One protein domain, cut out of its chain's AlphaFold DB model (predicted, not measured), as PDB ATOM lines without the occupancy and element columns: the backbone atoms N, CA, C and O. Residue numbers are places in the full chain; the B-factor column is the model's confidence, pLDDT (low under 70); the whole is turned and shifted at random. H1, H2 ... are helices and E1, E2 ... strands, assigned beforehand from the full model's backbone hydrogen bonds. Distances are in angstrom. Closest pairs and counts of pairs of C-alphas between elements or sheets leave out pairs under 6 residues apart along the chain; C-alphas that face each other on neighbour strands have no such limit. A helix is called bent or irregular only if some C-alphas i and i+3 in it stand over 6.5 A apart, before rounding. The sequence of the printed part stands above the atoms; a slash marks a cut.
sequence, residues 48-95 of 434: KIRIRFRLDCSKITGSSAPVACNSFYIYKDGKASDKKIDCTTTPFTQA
ATOM      1  N   LYS A  48      27.206 -18.611 -39.015       92.88
ATOM      2  CA  LYS A  48      28.487 -18.457 -39.694       92.88
ATOM      3  C   LYS A  48      29.605 -18.529 -38.662       92.88
ATOM      4  O   LYS A  48      29.658 -17.711 -37.750       92.88
ATOM      5  N   ILE A  49      30.493 -19.502 -38.817       89.25
ATOM      6  CA  ILE A  49      31.686 -19.665 -37.984       89.25
ATOM      7  C   ILE A  49      32.937 -19.464 -38.834       89.25
ATOM      8  O   ILE A  49      32.938 -19.745 -40.031       89.25
ATOM      9  N   ARG A  50      34.024 -18.997 -38.224       83.94
ATOM     10  CA  ARG A  50      35.347 -18.993 -38.856       83.94
ATOM     11  C   ARG A  50      36.180 -20.073 -38.192       83.94
ATOM     12  O   ARG A  50      36.281 -20.099 -36.969       83.94
ATOM     13  N   ILE A  51      36.747 -20.966 -38.992       80.75
ATOM     14  CA  ILE A  51      37.610 -22.038 -38.497       80.75
ATOM     15  C   ILE A  51      39.051 -21.644 -38.800       80.75
ATOM     16  O   ILE A  51      39.388 -21.309 -39.933       80.75
ATOM     17  N   ARG A  52      39.903 -21.688 -37.775       81.31
ATOM     18  CA  ARG A  52      41.344 -21.484 -37.911       81.31
ATOM     19  C   ARG A  52      42.044 -22.825 -37.764       81.31
ATOM     20  O   ARG A  52      41.961 -23.441 -36.708       81.31
ATOM     21  N   PHE A  53      42.789 -23.222 -38.788       83.81
ATOM     22  CA  PHE A  53      43.675 -24.377 -38.714       83.81
ATOM     23  C   PHE A  53      45.084 -23.920 -38.333       83.81
ATOM     24  O   PHE A  53      45.601 -22.930 -38.861       83.81
ATOM     25  N   ARG A  54      45.702 -24.641 -37.399       86.88
ATOM     26  CA  ARG A  54      47.112 -24.497 -37.038       86.88
ATOM     27  C   ARG A  54      47.768 -25.855 -37.204       86.88
ATOM     28  O   ARG A  54      47.239 -26.846 -36.710       86.88
ATOM     29  N   LEU A  55      48.873 -25.882 -37.928       87.25
ATOM     30  CA  LEU A  55      49.605 -27.098 -38.247       87.25
ATOM     31  C   LEU A  55      50.861 -27.134 -37.384       87.25
ATOM     32  O   LEU A  55      51.598 -26.148 -37.318       87.25
ATOM     33  N   ASP A  56      51.102 -28.265 -36.730       91.12
ATOM     34  CA  ASP A  56      52.422 -28.541 -36.181       91.12
ATOM     35  C   ASP A  56      53.356 -28.876 -37.347       91.12
ATOM     36  O   ASP A  56      53.210 -29.901 -38.015       91.12
ATOM     37  N   CYS A  57      54.289 -27.968 -37.617       90.38
ATOM     38  CA  CYS A  57      55.309 -28.137 -38.644       90.38
ATOM     39  C   CYS A  57      56.707 -28.303 -38.041       90.38
ATOM     40  O   CYS A  57      57.686 -28.174 -38.772       90.38
ATOM     41  N   SER A  58      56.824 -28.604 -36.744       93.88
ATOM     42  CA  SER A  58      58.103 -28.643 -36.020       93.88
ATOM     43  C   SER A  58      59.138 -29.582 -36.632       93.88
ATOM     44  O   SER A  58      60.326 -29.268 -36.646       93.88
ATOM     45  N   LYS A  59      58.697 -30.693 -37.230       93.12
ATOM     46  CA  LYS A  59      59.561 -31.639 -37.955       93.12
ATOM     47  C   LYS A  59      60.143 -31.089 -39.264       93.12
ATOM     48  O   LYS A  59      61.127 -31.634 -39.744       93.12
ATOM     49  N   ILE A  60      59.538 -30.050 -39.840       91.44
ATOM     50  CA  ILE A  60      59.955 -29.427 -41.106       91.44
ATOM     51  C   ILE A  60      60.681 -28.107 -40.836       91.44
ATOM     52  O   ILE A  60      61.701 -27.819 -41.452       91.44
ATOM     53  N   THR A  61      60.152 -27.296 -39.921       88.19
ATOM     54  CA  THR A  61      60.641 -25.938 -39.647       88.19
ATOM     55  C   THR A  61      61.691 -25.890 -38.538       88.19
ATOM     56  O   THR A  61      62.326 -24.855 -38.360       88.19
ATOM     57  N   GLY A  62      61.834 -26.958 -37.742       91.31
ATOM     58  CA  GLY A  62      62.651 -26.972 -36.523       91.31
ATOM     59  C   GLY A  62      62.080 -26.138 -35.366       91.31
ATOM     60  O   GLY A  62      62.677 -26.098 -34.294       91.31
ATOM     61  N   SER A  63      60.929 -25.482 -35.554       91.56
ATOM     62  CA  SER A  63      60.280 -24.615 -34.564       91.56
ATOM     63  C   SER A  63      59.040 -25.281 -33.975       91.56
ATOM     64  O   SER A  63      58.201 -25.794 -34.708       91.56
ATOM     65  N   SER A  64      58.872 -25.221 -32.653       90.69
ATOM     66  CA  SER A  64      57.670 -25.712 -31.963       90.69
ATOM     67  C   SER A  64      56.444 -24.805 -32.137       90.69
ATOM     68  O   SER A  64      55.350 -25.158 -31.698       90.69
ATOM     69  N   ALA A  65      56.597 -23.635 -32.770       91.81
ATOM     70  CA  ALA A  65      55.491 -22.725 -33.032       91.81
ATOM     71  C   ALA A  65      54.584 -23.267 -34.161       91.81
ATOM     72  O   ALA A  65      55.067 -23.490 -35.275       91.81
ATOM     73  N   PRO A  66      53.266 -23.433 -33.933       88.75
ATOM     74  CA  PRO A  66      52.346 -23.883 -34.972       88.75
ATOM     75  C   PRO A  66      52.215 -22.861 -36.104       88.75
ATOM     76  O   PRO A  66      52.035 -21.664 -35.859       88.75
ATOM     77  N   VAL A  67      52.207 -23.335 -37.347       88.25
ATOM     78  CA  VAL A  67      52.010 -22.490 -38.529       88.25
ATOM     79  C   VAL A  67      50.513 -22.294 -38.765       88.25
ATOM     80  O   VAL A  67      49.742 -23.255 -38.825       88.25
ATOM     81  N   ALA A  68      50.076 -21.039 -38.885       86.50
ATOM     82  CA  ALA A  68      48.692 -20.723 -39.220       86.50
ATOM     83  C   ALA A  68      48.416 -21.027 -40.700       86.50
ATOM     84  O   ALA A  68      49.111 -20.537 -41.588       86.50
ATOM     85  N   CYS A  69      47.371 -21.806 -40.967       83.50
ATOM     86  CA  CYS A  69      46.906 -22.037 -42.326       83.50
ATOM     87  C   CYS A  69      45.952 -20.909 -42.736       83.50
ATOM     88  O   CYS A  69      44.821 -20.828 -42.250       83.50
ATOM     89  N   ASN A  70      46.413 -20.043 -43.637       82.25
ATOM     90  CA  ASN A  70      45.620 -18.912 -44.127       82.25
ATOM     91  C   ASN A  70      44.621 -19.320 -45.217       82.25
ATOM     92  O   ASN A  70      43.645 -18.614 -45.447       82.25
ATOM     93  N   SER A  71      44.836 -20.456 -45.887       83.69
ATOM     94  CA  SER A  71      43.949 -20.920 -46.950       83.69
ATOM     95  C   SER A  71      44.161 -22.379 -47.320       83.69
ATOM     96  O   SER A  71      45.296 -22.849 -47.288       83.69
ATOM     97  N   PHE A  72      43.111 -23.041 -47.796       81.25
ATOM     98  CA  PHE A  72      43.185 -24.381 -48.376       81.25
ATOM     99  C   PHE A  72      42.541 -24.428 -49.763       81.25
ATOM    100  O   PHE A  72      41.655 -23.635 -50.093       81.25
ATOM    101  N   TYR A  73      43.004 -25.376 -50.571       80.12
ATOM    102  CA  TYR A  73      42.417 -25.707 -51.864       80.12
ATOM    103  C   TYR A  73      41.425 -26.851 -51.677       80.12
ATOM    104  O   TYR A  73      41.700 -27.805 -50.945       80.12
ATOM    105  N   ILE A  74      40.271 -26.775 -52.336       75.94
ATOM    106  CA  ILE A  74      39.369 -27.927 -52.417       75.94
ATOM    107  C   ILE A  74      39.938 -28.876 -53.470       75.94
ATOM    108  O   ILE A  74      40.129 -28.463 -54.615       75.94
ATOM    109  N   TYR A  75      40.185 -30.130 -53.097       74.62
ATOM    110  CA  TYR A  75      40.587 -31.184 -54.028       74.62
ATOM    111  C   TYR A  75      39.360 -31.978 -54.474       74.62
ATOM    112  O   TYR A  75      38.577 -32.434 -53.641       74.62
ATOM    113  N   LYS A  76      39.203 -32.157 -55.787       70.81
ATOM    114  CA  LYS A  76      38.189 -33.031 -56.384       70.81
ATOM    115  C   LYS A  76      38.867 -33.897 -57.444       70.81
ATOM    116  O   LYS A  76      39.653 -33.384 -58.233       70.81
ATOM    117  N   ASP A  77      38.620 -35.205 -57.411       78.38
ATOM    118  CA  ASP A  77      39.162 -36.177 -58.376       78.38
ATOM    119  C   ASP A  77      40.700 -36.117 -58.528       78.38
ATOM    120  O   ASP A  77      41.252 -36.190 -59.624       78.38
ATOM    121  N   GLY A  78      41.412 -35.930 -57.408       74.75
ATOM    122  CA  GLY A  78      42.879 -35.877 -57.377       74.75
ATOM    123  C   GLY A  78      43.503 -34.581 -57.912       74.75
ATOM    124  O   GLY A  78      44.727 -34.476 -57.947       74.75
ATOM    125  N   LYS A  79      42.701 -33.577 -58.290       75.81
ATOM    126  CA  LYS A  79      43.177 -32.260 -58.741       75.81
ATOM    127  C   LYS A  79      42.738 -31.161 -57.776       75.81
ATOM    128  O   LYS A  79      41.608 -31.161 -57.283       75.81
ATOM    129  N   ALA A  80      43.642 -30.222 -57.500       73.81
ATOM    130  CA  ALA A  80      43.293 -29.005 -56.778       73.81
ATOM    131  C   ALA A  80      42.357 -28.171 -57.660       73.81
ATOM    132  O   ALA A  80      42.657 -27.936 -58.828       73.81
ATOM    133  N   SER A  81      41.216 -27.750 -57.120       74.62
ATOM    134  CA  SER A  81      40.379 -26.761 -57.794       74.62
ATOM    135  C   SER A  81      41.033 -25.381 -57.722       74.62
ATOM    136  O   SER A  81      41.700 -25.055 -56.738       74.62
ATOM    137  N   ASP A  82      40.743 -24.527 -58.704       72.75
ATOM    138  CA  ASP A  82      41.150 -23.113 -58.692       72.75
ATOM    139  C   ASP A  82      40.489 -22.319 -57.545       72.75
ATOM    140  O   ASP A  82      40.833 -21.168 -57.268       72.75
ATOM    141  N   LYS A  83      39.526 -22.932 -56.844       73.69
ATOM    142  CA  LYS A  83      38.797 -22.325 -55.738       73.69
ATOM    143  C   LYS A  83      39.581 -22.466 -54.433       73.69
ATOM    144  O   LYS A  83      39.561 -23.500 -53.763       73.69
ATOM    145  N   LYS A  84      40.229 -21.369 -54.055       80.31
ATOM    146  CA  LYS A  84      40.881 -21.168 -52.758       80.31
ATOM    147  C   LYS A  84      39.848 -20.760 -51.705       80.31
ATOM    148  O   LYS A  84      39.072 -19.835 -51.933       80.31
ATOM    149  N   ILE A  85      39.854 -21.415 -50.545       83.12
ATOM    150  CA  ILE A  85      39.113 -20.947 -49.369       83.12
ATOM    151  C   ILE A  85      40.086 -20.208 -48.459       83.12
ATOM    152  O   ILE A  85      41.058 -20.791 -47.985       83.12
ATOM    153  N   ASP A  86      39.825 -18.923 -48.226       85.75
ATOM    154  CA  ASP A  86      40.566 -18.097 -47.274       85.75
ATOM    155  C   ASP A  86      40.000 -18.306 -45.862       85.75
ATOM    156  O   ASP A  86      38.869 -17.913 -45.574       85.75
ATOM    157  N   CYS A  87      40.795 -18.904 -44.973       78.06
ATOM    158  CA  CYS A  87      40.404 -19.218 -43.597       78.06
ATOM    159  C   CYS A  87      40.133 -17.969 -42.740       78.06
ATOM    160  O   CYS A  87      39.526 -18.070 -41.672       78.06
ATOM    161  N   THR A  88      40.618 -16.797 -43.158       74.62
ATOM    162  CA  THR A  88      40.500 -15.542 -42.407       74.62
ATOM    163  C   THR A  88      39.230 -14.771 -42.756       74.62
ATOM    164  O   THR A  88      38.622 -14.159 -41.872       74.62
ATOM    165  N   THR A  89      38.793 -14.851 -44.014       81.69
ATOM    166  CA  THR A  89      37.658 -14.078 -44.540       81.69
ATOM    167  C   THR A  89      36.445 -14.933 -44.885       81.69
ATOM    168  O   THR A  89      35.326 -14.424 -44.840       81.69
ATOM    169  N   THR A  90      36.620 -16.228 -45.167       85.50
ATOM    170  CA  THR A  90      35.526 -17.112 -45.592       85.50
ATOM    171  C   THR A  90      34.857 -17.766 -44.381       85.50
ATOM    172  O   THR A  90      35.473 -18.598 -43.710       85.50
ATOM    173  N   PRO A  91      33.590 -17.440 -44.072       85.50
ATOM    174  CA  PRO A  91      32.856 -18.144 -43.036       85.50
ATOM    175  C   PRO A  91      32.342 -19.502 -43.531       85.50
ATOM    176  O   PRO A  91      31.853 -19.639 -44.652       85.50
ATOM    177  N   PHE A  92      32.346 -20.484 -42.636       85.69
ATOM    178  CA  PHE A  92      31.663 -21.760 -42.794       85.69
ATOM    179  C   PHE A  92      30.261 -21.670 -42.205       85.69
ATOM    180  O   PHE A  92      30.044 -21.010 -41.188       85.69
ATOM    181  N   THR A  93      29.302 -22.353 -42.821       88.88
ATOM    182  CA  THR A  93      27.978 -22.523 -42.220       88.88
ATOM    183  C   THR A  93      28.025 -23.720 -41.282       88.88
ATOM    184  O   THR A  93      28.166 -24.850 -41.742       88.88
ATOM    185  N   GLN A  94      27.882 -23.486 -39.980       87.94
ATOM    186  CA  GLN A  94      27.427 -24.536 -39.078       87.94
ATOM    187  C   GLN A  94      25.924 -24.712 -39.314       87.94
ATOM    188  O   GLN A  94      25.169 -23.742 -39.205       87.94
ATOM    189  N   ALA A  95      25.509 -25.927 -39.682       85.50
ATOM    190  CA  ALA A  95      24.096 -26.270 -39.792       85.50
ATOM    191  C   ALA A  95      23.398 -26.110 -38.433       85.50
ATOM    192  O   ALA A  95      24.046 -26.191 -37.389       85.50
TER     193      ALA A  95
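What this domain is: This is residues 48 to 95 of the 434 residues of an uncharacterized protein of Muribaculaceae bacterium (UniProt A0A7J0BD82). What shape does the backbone make? Three thin two-stranded arms spread apart: the bent hairpin E3-E4, the pair E1-E2 with the short helix H1 at its far end, and a short pairing of residues 48 to 49 with residues 92 to 93 of E5. What is it made of? The printed part has 48 residues, with one named helix and five named strands in the order E1, H1, E2, E3, E4, E5, and its class is mostly strand. How spread out is it? It is loose, with a radius of gyration of the C-alphas of 13.3 A and spans of 35 by 28 by 17 A.

How they stand to each other: How is the largest sheet paired? E3, residues 71 to 76, and E4, residues 79 to 86, form an antiparallel hairpin at 149 degrees, with N 81 and O 74 within hydrogen-bond range at 2.8 A. E4 bends by 71 degrees at residue 82. What joins this sheet to the next? E2, residues 67 to 69, runs on into E3 at 55 degrees. E2 is the antiparallel neighbour of E1, residues 53 to 55, with N 55 and O 67 at 2.9 A, within hydrogen-bond range. Where are the other elements? H1, residues 58 to 61, is apart from E3 and E4; it is too short for an O i to N i+4 pair, and its one O i to N i+3 pair is not within range. E5, residues 92 to 94, pairs with no named strand and is apart from E4.

Where its parts are: Where does the first element begin? C-alpha 53 of E1 is at (43.675, -24.377, -38.714). How long are the longer strands? From first to last C-alpha, E3 measures 16.4 A and E4 18.4 A. Where does the last element end? C-alpha 94 of E5 is at (27.427, -24.536, -39.078).

The domain as a whole: How large is it? The two C-alphas farthest apart, those of Gly 62 and Ala 95, are 38.7 A apart. Is it continuous and confident? The printed part has no cut, its five links are tight, and no printed residue has a pLDDT under 70.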